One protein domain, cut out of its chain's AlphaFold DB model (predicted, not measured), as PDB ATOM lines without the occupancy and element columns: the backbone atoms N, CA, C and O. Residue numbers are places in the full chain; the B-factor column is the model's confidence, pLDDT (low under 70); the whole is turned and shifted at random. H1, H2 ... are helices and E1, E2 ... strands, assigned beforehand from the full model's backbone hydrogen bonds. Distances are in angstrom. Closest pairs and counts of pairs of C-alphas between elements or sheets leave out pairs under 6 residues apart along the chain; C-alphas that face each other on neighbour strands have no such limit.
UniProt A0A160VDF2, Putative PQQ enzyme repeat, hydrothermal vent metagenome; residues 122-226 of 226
ATOM      1  N   TRP A 122     135.907  17.078 351.404       98.50
ATOM      2  CA  TRP A 122     136.358  17.546 352.706       98.50
ATOM      3  C   TRP A 122     136.509  16.393 353.694       98.50
ATOM      4  O   TRP A 122     135.807  15.383 353.629       98.50
ATOM      5  N   GLU A 123     137.378  16.609 354.671       98.19
ATOM      6  CA  GLU A 123     137.455  15.856 355.920       98.19
ATOM      7  C   GLU A 123     137.889  16.816 357.035       98.19
ATOM      8  O   GLU A 123     138.562  17.815 356.778       98.19
ATOM      9  N   GLU A 124     137.482  16.558 358.274       98.19
ATOM     10  CA  GLU A 124     137.875  17.404 359.402       98.19
ATOM     11  C   GLU A 124     139.339  17.163 359.783       98.19
ATOM     12  O   GLU A 124     139.754  16.042 360.081       98.19
ATOM     13  N   LEU A 125     140.121  18.239 359.841       98.38
ATOM     14  CA  LEU A 125     141.447  18.221 360.443       98.38
ATOM     15  C   LEU A 125     141.325  18.042 361.957       98.38
ATOM     16  O   LEU A 125     140.360  18.486 362.585       98.38
ATOM     17  N   SER A 126     142.345  17.462 362.586       97.81
ATOM     18  CA  SER A 126     142.411  17.463 364.049       97.81
ATOM     19  C   SER A 126     142.545  18.897 364.581       97.81
ATOM     20  O   SER A 126     143.053  19.792 363.897       97.81
ATOM     21  N   SER A 127     142.131  19.136 365.828       96.62
ATOM     22  CA  SER A 127     142.338  20.442 366.473       96.62
ATOM     23  C   SER A 127     143.824  20.802 366.592       96.62
ATOM     24  O   SER A 127     144.187  21.972 366.484       96.62
ATOM     25  N   GLU A 128     144.697  19.802 366.752       97.12
ATOM     26  CA  GLU A 128     146.150  19.992 366.761       97.12
ATOM     27  C   GLU A 128     146.656  20.518 365.414       97.12
ATOM     28  O   GLU A 128     147.383  21.510 365.376       97.12
ATOM     29  N   MET A 129     146.229  19.918 364.301       98.00
ATOM     30  CA  MET A 129     146.587  20.396 362.962       98.00
ATOM     31  C   MET A 129     145.972  21.767 362.679       98.00
ATOM     32  O   MET A 129     146.662  22.670 362.218       98.00
ATOM     33  N   THR A 130     144.703  21.959 363.040       97.75
ATOM     34  CA  THR A 130     143.990  23.239 362.905       97.75
ATOM     35  C   THR A 130     144.742  24.383 363.590       97.75
ATOM     36  O   THR A 130     144.868  25.470 363.027       97.75
ATOM     37  N   SER A 131     145.298  24.138 364.783       96.44
ATOM     38  CA  SER A 131     146.067  25.146 365.527       96.44
ATOM     39  C   SER A 131     147.400  25.531 364.873       96.44
ATOM     40  O   SER A 131     147.927  26.607 365.158       96.44
ATOM     41  N   GLN A 132     147.933  24.687 363.984       97.88
ATOM     42  CA  GLN A 132     149.177  24.944 363.255       97.88
ATOM     43  C   GLN A 132     148.945  25.735 361.959       97.88
ATOM     44  O   GLN A 132     149.865  26.403 361.489       97.88
ATOM     45  N   VAL A 133     147.729  25.708 361.395       98.12
ATOM     46  CA  VAL A 133     147.391  26.424 360.154       98.12
ATOM     47  C   VAL A 133     147.530  27.934 360.335       98.12
ATOM     48  O   VAL A 133     146.905  28.532 361.214       98.12
ATOM     49  N   LYS A 134     148.292  28.584 359.451       97.75
ATOM     50  CA  LYS A 134     148.571  30.027 359.495       97.75
ATOM     51  C   LYS A 134     147.744  30.821 358.485       97.75
ATOM     52  O   LYS A 134     147.256  30.283 357.496       97.75
ATOM     53  N   GLY A 135     147.643  32.128 358.723       97.50
ATOM     54  CA  GLY A 135     146.967  33.065 357.824       97.50
ATOM     55  C   GLY A 135     145.449  33.098 357.993       97.50
ATOM     56  O   GLY A 135     144.909  32.565 358.965       97.50
ATOM     57  N   GLY A 136     144.773  33.746 357.046       97.50
ATOM     58  CA  GLY A 136     143.336  34.009 357.113       97.50
ATOM     59  C   GLY A 136     142.940  34.970 358.239       97.50
ATOM     60  O   GLY A 136     143.714  35.251 359.158       97.50
ATOM     61  N   PHE A 137     141.722  35.499 358.168       97.19
ATOM     62  CA  PHE A 137     141.149  36.285 359.261       97.19
ATOM     63  C   PHE A 137     140.377  35.382 360.225       97.19
ATOM     64  O   PHE A 137     139.770  34.393 359.818       97.19
ATOM     65  N   THR A 138     140.393  35.742 361.508       95.94
ATOM     66  CA  THR A 138     139.684  35.003 362.557       95.94
ATOM     67  C   THR A 138     138.345  35.642 362.889       95.94
ATOM     68  O   THR A 138     138.247  36.871 362.961       95.94
ATOM     69  N   THR A 139     137.346  34.821 363.194       94.25
ATOM     70  CA  THR A 139     136.033  35.260 363.682       94.25
ATOM     71  C   THR A 139     135.606  34.474 364.928       94.25
ATOM     72  O   THR A 139     136.095  33.368 365.149       94.25
ATOM     73  N   PRO A 140     134.682  34.998 365.759       93.94
ATOM     74  CA  PRO A 140     134.127  34.240 366.884       93.94
ATOM     75  C   PRO A 140     133.407  32.942 366.484       93.94
ATOM     76  O   PRO A 140     133.232  32.074 367.334       93.94
ATOM     77  N   ASP A 141     132.995  32.827 365.218       89.94
ATOM     78  CA  ASP A 141     132.281  31.671 364.666       89.94
ATOM     79  C   ASP A 141     133.227  30.647 364.005       89.94
ATOM     80  O   ASP A 141     132.761  29.686 363.386       89.94
ATOM     81  N   ASP A 142     134.549  30.842 364.099       92.31
ATOM     82  CA  ASP A 142     135.522  29.900 363.545       92.31
ATOM     83  C   ASP A 142     135.399  28.525 364.233       92.31
ATOM     84  O   ASP A 142     135.289  28.443 365.463       92.31
ATOM     85  N   PRO A 143     135.425  27.419 363.469       92.19
ATOM     86  CA  PRO A 143     135.263  26.092 364.037       92.19
ATOM     87  C   PRO A 143     136.518  25.652 364.803       92.19
ATOM     88  O   PRO A 143     137.643  26.024 364.474       92.19
ATOM     89  N   ALA A 144     136.333  24.775 365.793       93.12
ATOM     90  CA  ALA A 144     137.447  24.149 366.514       93.12
ATOM     91  C   ALA A 144     138.292  23.211 365.625       93.12
ATOM     92  O   ALA A 144     139.443  22.913 365.954       93.12
ATOM     93  N   GLN A 145     137.707  22.727 364.529       97.38
ATOM     94  CA  GLN A 145     138.340  21.885 363.523       97.38
ATOM     95  C   GLN A 145     138.080  22.489 362.146       97.38
ATOM     96  O   GLN A 145     136.932  22.710 361.761       97.38
ATOM     97  N   MET A 146     139.154  22.779 361.421       98.00
ATOM     98  CA  MET A 146     139.072  23.201 360.027       98.00
ATOM     99  C   MET A 146     138.811  21.999 359.126       98.00
ATOM    100  O   MET A 146     139.191  20.876 359.451       98.00
ATOM    101  N   LEU A 147     138.217  22.240 357.963       98.62
ATOM    102  CA  LEU A 147     138.165  21.241 356.900       98.62
ATOM    103  C   LEU A 147     139.474  21.229 356.100       98.62
ATOM    104  O   LEU A 147     140.039  22.278 355.779       98.62
ATOM    105  N   GLY A 148     139.949  20.034 355.773       98.38
ATOM    106  CA  GLY A 148     141.041  19.789 354.840       98.38
ATOM    107  C   GLY A 148     140.522  19.184 353.541       98.38
ATOM    108  O   GLY A 148     139.489  18.514 353.531       98.38
ATOM    109  N   ASP A 149     141.252  19.410 352.452       98.56
ATOM    110  CA  ASP A 149     140.943  18.808 351.158       98.56
ATOM    111  C   ASP A 149     141.479  17.374 351.062       98.56
ATOM    112  O   ASP A 149     142.638  17.088 351.383       98.56
ATOM    113  N   VAL A 150     140.625  16.483 350.566       98.44
ATOM    114  CA  VAL A 150     140.936  15.092 350.236       98.44
ATOM    115  C   VAL A 150     140.522  14.832 348.798       98.44
ATOM    116  O   VAL A 150     139.449  15.241 348.364       98.44
ATOM    117  N   VAL A 151     141.350  14.107 348.060       98.50
ATOM    118  CA  VAL A 151     140.997  13.553 346.755       98.50
ATOM    119  C   VAL A 151     140.789  12.053 346.926       98.50
ATOM    120  O   VAL A 151     141.671  11.364 347.438       98.50
ATOM    121  N   ARG A 152     139.631  11.537 346.508       98.38
ATOM    122  CA  ARG A 152     139.311  10.101 346.555       98.38
ATOM    123  C   ARG A 152     138.910   9.585 345.185       98.38
ATOM    124  O   ARG A 152     138.145  10.234 344.475       98.38
ATOM    125  N   GLU A 153     139.409   8.405 344.830       98.25
ATOM    126  CA  GLU A 153     138.975   7.653 343.651       98.25
ATOM    127  C   GLU A 153     137.987   6.567 344.075       98.25
ATOM    128  O   GLU A 153     138.318   5.695 344.881       98.25
ATOM    129  N   PHE A 154     136.789   6.615 343.500       98.25
ATOM    130  CA  PHE A 154     135.698   5.689 343.761       98.25
ATOM    131  C   PHE A 154     135.467   4.765 342.573       98.25
ATOM    132  O   PHE A 154     135.389   5.214 341.427       98.25
ATOM    133  N   THR A 155     135.273   3.479 342.840       97.81
ATOM    134  CA  THR A 155     134.702   2.559 341.852       97.81
ATOM    135  C   THR A 155     133.222   2.866 341.618       97.81
ATOM    136  O   THR A 155     132.576   3.572 342.394       97.81
ATOM    137  N   LEU A 156     132.633   2.275 340.574       94.44
ATOM    138  CA  LEU A 156     131.186   2.373 340.342       94.44
ATOM    139  C   LEU A 156     130.346   1.699 341.444       94.44
ATOM    140  O   LEU A 156     129.171   2.021 341.585       94.44
ATOM    141  N   SER A 157     130.921   0.804 342.254       94.38
ATOM    142  CA  SER A 157     130.253   0.263 343.447       94.38
ATOM    143  C   SER A 157     130.366   1.174 344.676       94.38
ATOM    144  O   SER A 157     129.780   0.860 345.709       94.38
ATOM    145  N   GLY A 158     131.085   2.300 344.573       91.56
ATOM    146  CA  GLY A 158     131.283   3.260 345.662       91.56
ATOM    147  C   GLY A 158     132.459   2.935 346.588       91.56
ATOM    148  O   GLY A 158     132.597   3.561 347.636       91.56
ATOM    149  N   GLU A 159     133.313   1.975 346.230       97.00
ATOM    150  CA  GLU A 159     134.502   1.640 347.020       97.00
ATOM    151  C   GLU A 159     135.622   2.650 346.759       97.00
ATOM    152  O   GLU A 159     135.915   2.973 345.608       97.00
ATOM    153  N   VAL A 160     136.282   3.117 347.821       98.12
ATOM    154  CA  VAL A 160     137.477   3.966 347.710       98.12
ATOM    155  C   VAL A 160     138.681   3.088 347.381       98.12
ATOM    156  O   VAL A 160     139.051   2.225 348.176       98.12
ATOM    157  N   VAL A 161     139.306   3.320 346.228       97.75
ATOM    158  CA  VAL A 161     140.499   2.573 345.774       97.75
ATOM    159  C   VAL A 161     141.786   3.390 345.835       97.75
ATOM    160  O   VAL A 161     142.877   2.823 345.801       97.75
ATOM    161  N   HIS A 162     141.672   4.712 345.950       97.88
ATOM    162  CA  HIS A 162     142.794   5.611 346.198       97.88
ATOM    163  C   HIS A 162     142.326   6.812 347.016       97.88
ATOM    164  O   HIS A 162     141.197   7.280 346.853       97.88
ATOM    165  N   GLU A 163     143.200   7.300 347.888       98.12
ATOM    166  CA  GLU A 163     142.979   8.485 348.701       98.12
ATOM    167  C   GLU A 163     144.267   9.305 348.772       98.12
ATOM    168  O   GLU A 163     145.363   8.764 348.928       98.12
ATOM    169  N   TRP A 164     144.117  10.622 348.683       98.62
ATOM    170  CA  TRP A 164     145.178  11.582 348.929       98.62
ATOM    171  C   TRP A 164     144.660  12.699 349.827       98.62
ATOM    172  O   TRP A 164     143.699  13.387 349.484       98.62
ATOM    173  N   LYS A 165     145.305  12.882 350.976       98.62
ATOM    174  CA  LYS A 165     144.972  13.907 351.964       98.62
ATOM    175  C   LYS A 165     145.946  15.061 351.814       98.62
ATOM    176  O   LYS A 165     147.139  14.897 352.063       98.62
ATOM    177  N   ALA A 166     145.455  16.236 351.423       98.25
ATOM    178  CA  ALA A 166     146.334  17.353 351.083       98.25
ATOM    179  C   ALA A 166     147.265  17.720 352.249       98.25
ATOM    180  O   ALA A 166     148.462  17.911 352.062       98.25
ATOM    181  N   TRP A 167     146.742  17.721 353.476       98.19
ATOM    182  CA  TRP A 167     147.486  18.095 354.680       98.19
ATOM    183  C   TRP A 167     148.659  17.174 355.041       98.19
ATOM    184  O   TRP A 167     149.488  17.563 355.856       98.19
ATOM    185  N   GLU A 168     148.758  15.976 354.460       97.88
ATOM    186  CA  GLU A 168     149.931  15.104 354.632       97.88
ATOM    187  C   GLU A 168     151.127  15.572 353.784       97.88
ATOM    188  O   GLU A 168     152.256  15.116 353.971       97.88
ATOM    189  N   HIS A 169     150.886  16.508 352.861       97.38
ATOM    190  CA  HIS A 169     151.850  16.978 351.868       97.38
ATOM    191  C   HIS A 169     151.947  18.507 351.768       97.38
ATOM    192  O   HIS A 169     152.754  19.014 350.985       97.38
ATOM    193  N   LEU A 170     151.141  19.237 352.541       97.19
ATOM    194  CA  LEU A 170     151.225  20.688 352.703       97.19
ATOM    195  C   LEU A 170     152.154  21.047 353.868       97.19
ATOM    196  O   LEU A 170     152.354  20.266 354.798       97.19
ATOM    197  N   ASN A 171     152.701  22.257 353.828       96.69
ATOM    198  CA  ASN A 171     153.575  22.798 354.859       96.69
ATOM    199  C   ASN A 171     152.877  23.961 355.576       96.69
ATOM    200  O   ASN A 171     152.548  24.964 354.954       96.69
ATOM    201  N   PHE A 172     152.699  23.868 356.895       97.56
ATOM    202  CA  PHE A 172     152.034  24.901 357.704       97.56
ATOM    203  C   PHE A 172     152.682  26.297 357.631       97.56
ATOM    204  O   PHE A 172     152.005  27.296 357.884       97.56
ATOM    205  N   ASP A 173     153.975  26.376 357.308       97.19
ATOM    206  CA  ASP A 173     154.717  27.634 357.183       97.19
ATOM    207  C   ASP A 173     154.631  28.257 355.785       97.19
ATOM    208  O   ASP A 173     154.806  29.469 355.655       97.19
ATOM    209  N   GLU A 174     154.362  27.452 354.755       96.25
ATOM    210  CA  GLU A 174     154.381  27.877 353.346       96.25
ATOM    211  C   GLU A 174     152.966  27.967 352.762       96.25
ATOM    212  O   GLU A 174     152.629  28.932 352.083       96.25
ATOM    213  N   ASP A 175     152.100  27.003 353.082       97.50
ATOM    214  CA  ASP A 175     150.702  26.926 352.651       97.50
ATOM    215  C   ASP A 175     149.796  27.799 353.522       97.50
ATOM    216  O   ASP A 175     148.845  27.347 354.162       97.50
ATOM    217  N   VAL A 176     150.137  29.083 353.579       98.12
ATOM    218  CA  VAL A 176     149.478  30.074 354.426       98.12
ATOM    219  C   VAL A 176     148.190  30.557 353.764       98.12
ATOM    220  O   VAL A 176     148.165  30.919 352.587       98.12
ATOM    221  N   ILE A 177     147.110  30.617 354.540       98.44
ATOM    222  CA  ILE A 177     145.820  31.119 354.063       98.44
ATOM    223  C   ILE A 177     145.932  32.611 353.740       98.44
ATOM    224  O   ILE A 177     146.404  33.412 354.554       98.44
ATOM    225  N   CYS A 178     145.427  33.000 352.569       96.81
ATOM    226  CA  CYS A 178     145.271  34.387 352.155       96.81
ATOM    227  C   CYS A 178     144.584  35.204 353.269       96.81
ATOM    228  O   CYS A 178     143.505  34.823 353.717       96.81
ATOM    229  N   PRO A 179     145.131  36.357 353.700       96.38
ATOM    230  CA  PRO A 179     144.547  37.160 354.783       96.38
ATOM    231  C   PRO A 179     143.104  37.644 354.552       96.38
ATOM    232  O   PRO A 179     142.463  38.112 355.489       96.38
ATOM    233  N   LEU A 180     142.601  37.566 353.315       95.88
ATOM    234  CA  LEU A 180     141.229  37.929 352.940       95.88
ATOM    235  C   LEU A 180     140.244  36.753 353.005       95.88
ATOM    236  O   LEU A 180     139.064  36.937 352.710       95.88
ATOM    237  N   GLU A 181     140.709  35.560 353.361       96.81
ATOM    238  CA  GLU A 181     139.897  34.351 353.464       96.81
ATOM    239  C   GLU A 181     139.703  33.954 354.935       96.81
ATOM    240  O   GLU A 181     140.540  34.240 355.794       96.81
ATOM    241  N   GLY A 182     138.566  33.321 355.233       96.06
ATOM    242  CA  GLY A 182     138.244  32.838 356.578       96.06
ATOM    243  C   GLY A 182     138.875  31.477 356.878       96.06
ATOM    244  O   GLY A 182     139.439  30.830 356.001       96.06
ATOM    245  N   ARG A 183     138.722  31.008 358.120       96.75
ATOM    246  CA  ARG A 183     139.393  29.801 358.630       96.75
ATOM    247  C   ARG A 183     138.447  28.622 358.872       96.75
ATOM    248  O   ARG A 183     138.577  27.907 359.855       96.75
ATOM    249  N   ARG A 184     137.467  28.416 357.989       97.12
ATOM    250  CA  ARG A 184     136.590  27.225 358.045       97.12
ATOM    251  C   ARG A 184     137.211  25.998 357.379       97.12
ATOM    252  O   ARG A 184     136.905  24.873 357.754       97.12
ATOM    253  N   GLU A 185     138.093  26.224 356.421       97.44
ATOM    254  CA  GLU A 185     138.865  25.210 355.711       97.44
ATOM    255  C   GLU A 185     140.270  25.756 355.450       97.44
ATOM    256  O   GLU A 185     140.492  26.958 355.611       97.44
ATOM    257  N   TRP A 186     141.228  24.879 355.147       98.31
ATOM    258  CA  TRP A 186     142.620  25.293 354.951       98.31
ATOM    259  C   TRP A 186     142.881  25.784 353.523       98.31
ATOM    260  O   TRP A 186     143.399  26.878 353.317       98.31
ATOM    261  N   THR A 187     142.548  24.976 352.522       97.94
ATOM    262  CA  THR A 187     143.004  25.212 351.145       97.94
ATOM    263  C   THR A 187     141.900  25.637 350.184       97.94
ATOM    264  O   THR A 187     142.187  26.362 349.224       97.94
ATOM    265  N   HIS A 188     140.646  25.257 350.450       98.19
ATOM    266  CA  HIS A 188     139.505  25.439 349.549       98.19
ATOM    267  C   HIS A 188     139.850  24.987 348.128       98.19
ATOM    268  O   HIS A 188     139.958  25.798 347.195       98.19
ATOM    269  N   GLY A 189     140.099  23.688 347.982       98.00
ATOM    270  CA  GLY A 189     140.261  23.066 346.686       98.00
ATOM    271  C   GLY A 189     139.025  23.338 345.843       98.00
ATOM    272  O   GLY A 189     137.906  23.127 346.287       98.00
ATOM    273  N   ASN A 190     139.209  23.872 344.645       97.00
ATOM    274  CA  ASN A 190     138.087  24.236 343.779       97.00
ATOM    275  C   ASN A 190     138.195  23.660 342.371       97.00
ATOM    276  O   ASN A 190     137.302  23.876 341.555       97.00
ATOM    277  N   SER A 191     139.283  22.946 342.084       97.75
ATOM    278  CA  SER A 191     139.393  22.126 340.890       97.75
ATOM    279  C   SER A 191     140.383  20.985 341.086       97.75
ATOM    280  O   SER A 191     141.412  21.140 341.757       97.75
ATOM    281  N   ILE A 192     140.054  19.853 340.466       97.94
ATOM    282  CA  ILE A 192     140.893  18.670 340.337       97.94
ATOM    283  C   ILE A 192     140.849  18.198 338.884       97.94
ATOM    284  O   ILE A 192     139.786  18.023 338.288       97.94
ATOM    285  N   ASN A 193     142.017  17.949 338.307       97.31
ATOM    286  CA  ASN A 193     142.141  17.267 337.027       97.31
ATOM    287  C   ASN A 193     143.213  16.176 337.100       97.31
ATOM    288  O   ASN A 193     143.922  16.053 338.098       97.31
ATOM    289  N   VAL A 194     143.325  15.383 336.039       97.12
ATOM    290  CA  VAL A 194     144.309  14.309 335.932       97.12
ATOM    291  C   VAL A 194     145.186  14.572 334.716       97.12
ATOM    292  O   VAL A 194     144.691  14.838 333.621       97.12
ATOM    293  N   THR A 195     146.500  14.537 334.907       96.62
ATOM    294  CA  THR A 195     147.461  14.684 333.811       96.62
ATOM    295  C   THR A 195     147.451  13.440 332.916       96.62
ATOM    296  O   THR A 195     146.885  12.402 333.258       96.62
ATOM    297  N   ALA A 196     148.124  13.513 331.765       93.81
ATOM    298  CA  ALA A 196     148.270  12.357 330.879       93.81
ATOM    299  C   ALA A 196     148.956  11.153 331.560       93.81
ATOM    300  O   ALA A 196     148.682  10.014 331.189       93.81
ATOM    301  N   ASP A 197     149.797  11.408 332.566       93.69
ATOM    302  CA  ASP A 197     150.532  10.384 333.317       93.69
ATOM    303  C   ASP A 197     149.740   9.835 334.520       93.69
ATOM    304  O   ASP A 197     150.198   8.914 335.192       93.69
ATOM    305  N   GLY A 198     148.538  10.360 334.787       94.62
ATOM    306  CA  GLY A 198     147.689   9.921 335.901       94.62
ATOM    307  C   GLY A 198     147.899  10.682 337.215       94.62
ATOM    308  O   GLY A 198     147.248  10.355 338.207       94.62
ATOM    309  N   ASP A 199     148.764  11.698 337.218       97.62
ATOM    310  CA  ASP A 199     149.000  12.585 338.359       97.62
ATOM    311  C   ASP A 199     147.871  13.603 338.527       97.62
ATOM    312  O   ASP A 199     147.142  13.915 337.584       97.62
ATOM    313  N   TYR A 200     147.735  14.161 339.725       98.12
ATOM    314  CA  TYR A 200     146.677  15.119 340.024       98.12
ATOM    315  C   TYR A 200     147.127  16.551 339.751       98.12
ATOM    316  O   TYR A 200     148.181  16.971 340.219       98.12
ATOM    317  N   LEU A 201     146.303  17.321 339.042       98.31
ATOM    318  CA  LEU A 201     146.420  18.773 338.937       98.31
ATOM    319  C   LEU A 201     145.389  19.406 339.871       98.31
ATOM    320  O   LEU A 201     144.189  19.281 339.637       98.31
ATOM    321  N   VAL A 202     145.858  20.076 340.921       98.38
ATOM    322  CA  VAL A 202     145.019  20.670 341.973       98.38
ATOM    323  C   VAL A 202     145.064  22.192 341.936       98.38
ATOM    324  O   VAL A 202     146.090  22.788 341.597       98.38
ATOM    325  N   SER A 203     143.954  22.818 342.329       98.44
ATOM    326  CA  SER A 203     143.831  24.265 342.526       98.44
ATOM    327  C   SER A 203     143.241  24.564 343.902       98.44
ATOM    328  O   SER A 203     142.118  24.158 344.195       98.44
ATOM    329  N   PHE A 204     143.989  25.304 344.722       98.31
ATOM    330  CA  PHE A 204     143.630  25.727 346.073       98.31
ATOM    331  C   PHE A 204     143.429  27.237 346.110       98.31
ATOM    332  O   PHE A 204     144.376  28.027 346.001       98.31
ATOM    333  N   ARG A 205     142.171  27.656 346.268       97.69
ATOM    334  CA  ARG A 205     141.803  29.074 346.235       97.69
ATOM    335  C   ARG A 205     142.383  29.837 347.421       97.69
ATOM    336  O   ARG A 205     142.860  30.955 347.239       97.69
ATOM    337  N   GLN A 206     142.331  29.268 348.624       97.69
ATOM    338  CA  GLN A 206     142.673  30.008 349.841       97.69
ATOM    339  C   GLN A 206     144.169  30.238 350.012       97.69
ATOM    340  O   GLN A 206     144.558  31.269 350.550       97.69
ATOM    341  N   THR A 207     145.005  29.341 349.501       97.50
ATOM    342  CA  THR A 207     146.468  29.492 349.515       97.50
ATOM    343  C   THR A 207     147.009  30.046 348.195       97.50
ATOM    344  O   THR A 207     148.218  30.119 348.004       97.50
ATOM    345  N   SER A 208     146.130  30.455 347.265       97.00
ATOM    346  CA  SER A 208     146.498  30.960 345.929       97.00
ATOM    347  C   SER A 208     147.466  30.039 345.176       97.00
ATOM    348  O   SER A 208     148.402  30.510 344.531       97.00
ATOM    349  N   THR A 209     147.261  28.726 345.291       97.50
ATOM    350  CA  THR A 209     148.222  27.718 344.840       97.50
ATOM    351  C   THR A 209     147.606  26.781 343.811       97.50
ATOM    352  O   THR A 209     146.507  26.269 344.001       97.50
ATOM    353  N   VAL A 210     148.352  26.493 342.747       98.31
ATOM    354  CA  VAL A 210     148.101  25.370 341.836       98.31
ATOM    355  C   VAL A 210     149.289  24.413 341.878       98.31
ATOM    356  O   VAL A 210     150.425  24.838 342.087       98.31
ATOM    357  N   GLY A 211     149.061  23.117 341.691       97.88
ATOM    358  CA  GLY A 211     150.143  22.141 341.797       97.88
ATOM    359  C   GLY A 211     149.873  20.838 341.069       97.88
ATOM    360  O   GLY A 211     148.725  20.480 340.823       97.88
ATOM    361  N   ILE A 212     150.955  20.133 340.742       98.50
ATOM    362  CA  ILE A 212     150.926  18.763 340.235       98.50
ATOM    363  C   ILE A 212     151.386  17.847 341.364       98.50
ATOM    364  O   ILE A 212     152.464  18.043 341.930       98.50
ATOM    365  N   VAL A 213     150.567  16.854 341.685       98.25
ATOM    366  CA  VAL A 213     150.796  15.879 342.747       98.25
ATOM    367  C   VAL A 213     150.997  14.506 342.122       98.25
ATOM    368  O   VAL A 213     150.112  14.000 341.434       98.25
ATOM    369  N   ALA A 214     152.146  13.891 342.403       98.00
ATOM    370  CA  ALA A 214     152.429  12.531 341.965       98.00
ATOM    371  C   ALA A 214     151.495  11.538 342.663       98.00
ATOM    372  O   ALA A 214     151.604  11.378 343.883       98.00
ATOM    373  N   LYS A 215     150.635  10.836 341.917       95.62
ATOM    374  CA  LYS A 215     149.582   9.972 342.490       95.62
ATOM    375  C   LYS A 215     150.132   8.881 343.416       95.62
ATOM    376  O   LYS A 215     149.546   8.607 344.464       95.62
ATOM    377  N   ASP A 216     151.278   8.305 343.059       95.06
ATOM    378  CA  ASP A 216     151.893   7.197 343.802       95.06
ATOM    379  C   ASP A 216     152.516   7.627 345.135       95.06
ATOM    380  O   ASP A 216     152.562   6.847 346.082       95.06
ATOM    381  N   SER A 217     153.040   8.855 345.210       96.81
ATOM    382  CA  SER A 217     153.777   9.330 346.393       96.81
ATOM    383  C   SER A 217     153.050  10.407 347.191       96.81
ATOM    384  O   SER A 217     153.501  10.756 348.279       96.81
ATOM    385  N   GLY A 218     152.000  10.999 346.621       96.69
ATOM    386  CA  GLY A 218     151.278  12.147 347.165       96.69
ATOM    387  C   GLY A 218     152.077  13.454 347.202       96.69
ATOM    388  O   GLY A 218     151.550  14.488 347.602       96.69
ATOM    389  N   ARG A 219     153.346  13.455 346.773       97.56
ATOM    390  CA  ARG A 219     154.194  14.652 346.790       97.56
ATOM    391  C   ARG A 219     153.860  15.589 345.639       97.56
ATOM    392  O   ARG A 219     153.695  15.147 344.503       97.56
ATOM    393  N   PHE A 220     153.908  16.887 345.913       97.75
ATOM    394  CA  PHE A 220     153.953  17.901 344.867       97.75
ATOM    395  C   PHE A 220     155.249  17.754 344.055       97.75
ATOM    396  O   PHE A 220     156.347  17.923 344.588       97.75
ATOM    397  N   THR A 221     155.134  17.423 342.771       97.81
ATOM    398  CA  THR A 221     156.262  17.421 341.819       97.81
ATOM    399  C   THR A 221     156.500  18.809 341.245       97.81
ATOM    400  O   THR A 221     157.617  19.148 340.856       97.81
ATOM    401  N   TRP A 222     155.449  19.625 341.237       97.50
ATOM    402  CA  TRP A 222     155.483  21.027 340.881       97.50
ATOM    403  C   TRP A 222     154.388  21.778 341.641       97.50
ATOM    404  O   TRP A 222     153.307  21.241 341.885       97.50
ATOM    405  N   LYS A 223     154.664  23.026 342.012       96.25
ATOM    406  CA  LYS A 223     153.746  23.893 342.751       96.25
ATOM    407  C   LYS A 223     154.001  25.342 342.351       96.25
ATOM    408  O   LYS A 223     155.156  25.740 342.202       96.25
ATOM    409  N   TRP A 224     152.936  26.111 342.171       96.62
ATOM    410  CA  TRP A 224     152.985  27.533 341.859       96.62
ATOM    411  C   TRP A 224     151.998  28.296 342.730       96.62
ATOM    412  O   TRP A 224     150.803  28.003 342.731       96.62
ATOM    413  N   GLY A 225     152.522  29.283 343.443       91.31
ATOM    414  CA  GLY A 225     151.831  30.100 344.428       91.31
ATOM    415  C   GLY A 225     152.761  31.223 344.909       91.31
ATOM    416  O   GLY A 225     153.855  31.365 344.352       91.31
ATOM    417  N   PRO A 226     152.307  32.054 345.860       82.50
ATOM    418  CA  PRO A 226     153.090  33.151 346.434       82.50
ATOM    419  C   PRO A 226     154.379  32.708 347.142       82.50
ATOM    420  O   PRO A 226     154.492  31.518 347.512       82.50
TER     421      PRO A 226
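What this domain is: This is residues 122 to 226 of the 226 residues of the protein "Putative PQQ enzyme repeat" of hydrothermal vent metagenome (UniProt A0A160VDF2). A four-stranded sheet, E6 to E9, makes a wall with one face bare; the small sheet of E1, E3 and E4 stands over the E6 side of its other face, only partly face to face, and the tip of the E3 and E4 hairpin splays away from it. The long link of residues 166 to 176 runs over that face too, the short parallel pair E2 and E5 lies at the end away from the tip, and H1 is on the side far from the wall. The 105 printed residues hold one named helix and nine named strands, along the chain E1 H1 E2 E3 E4 E5 E6 E7 E8 E9, mostly strand. The whole is compact, with a radius of gyration of the C-alphas of 14.1 A and spans of 41 by 32 by 20 A.

Where its parts are: Find C-alpha 189 at (140.261, 23.066, 346.686); from there E6, residues 189 to 194, runs 14.4 A. E7, residues 200 to 204, is 12.6 A long, E8, residues 209 to 213, is 12.3 A, and E9, residues 220 to 224, is 10.1 A, ending at C-alpha 224, (152.985, 27.533, 341.859). Go back to C-alpha 122 at (136.358, 17.546, 352.706), where E1, residues 122 to 124, begins. E3, residues 147 to 154, is 20.5 A long and E4, residues 160 to 165, is 13.2 A. H1 is residues 127 to 132, E2 is residues 135 to 137 and E5 is residues 177 to 182.

How they stand to each other: Begin at the sheet E6 E7 E8 E9, a meander, each strand the antiparallel neighbour of the one before and each successive pair a hairpin. Look for N 193 and O 201 at 2.9 A between E6 and E7, N 204 and O 209 at 2.8 A between E7 and E8, and N 212 and O 222 at 2.8 A between E8 and E9. From edge to edge the strands' lines turn by 50 degrees. The closest C-alphas of E3 and E6, those of Asp 149 and Gly 189, are 6.2 A apart. E3 pairs in a staggered way: residues 147 to 149 with E1, antiparallel, N 148 and O 123 at 2.8 A, and residues 150 to 154 with E4, their hairpin showing N 151 and O 164 at 2.8 A. E2 and E5 are parallel, with N 137 and O 181 at 2.9 A. H1 is not on the larger sheet, and in it 1 of 2 O i to N i+4 pairs is within hydrogen-bond range.

The domain as a whole: The two C-alphas farthest apart, those of Pro 140 and Ala 196, are 44.4 A apart. The printed part has no cut, and the link from E4 to E5, 11 residues, is long. The mean pLDDT of the printed part is 96.9, and no printed residue is under 70.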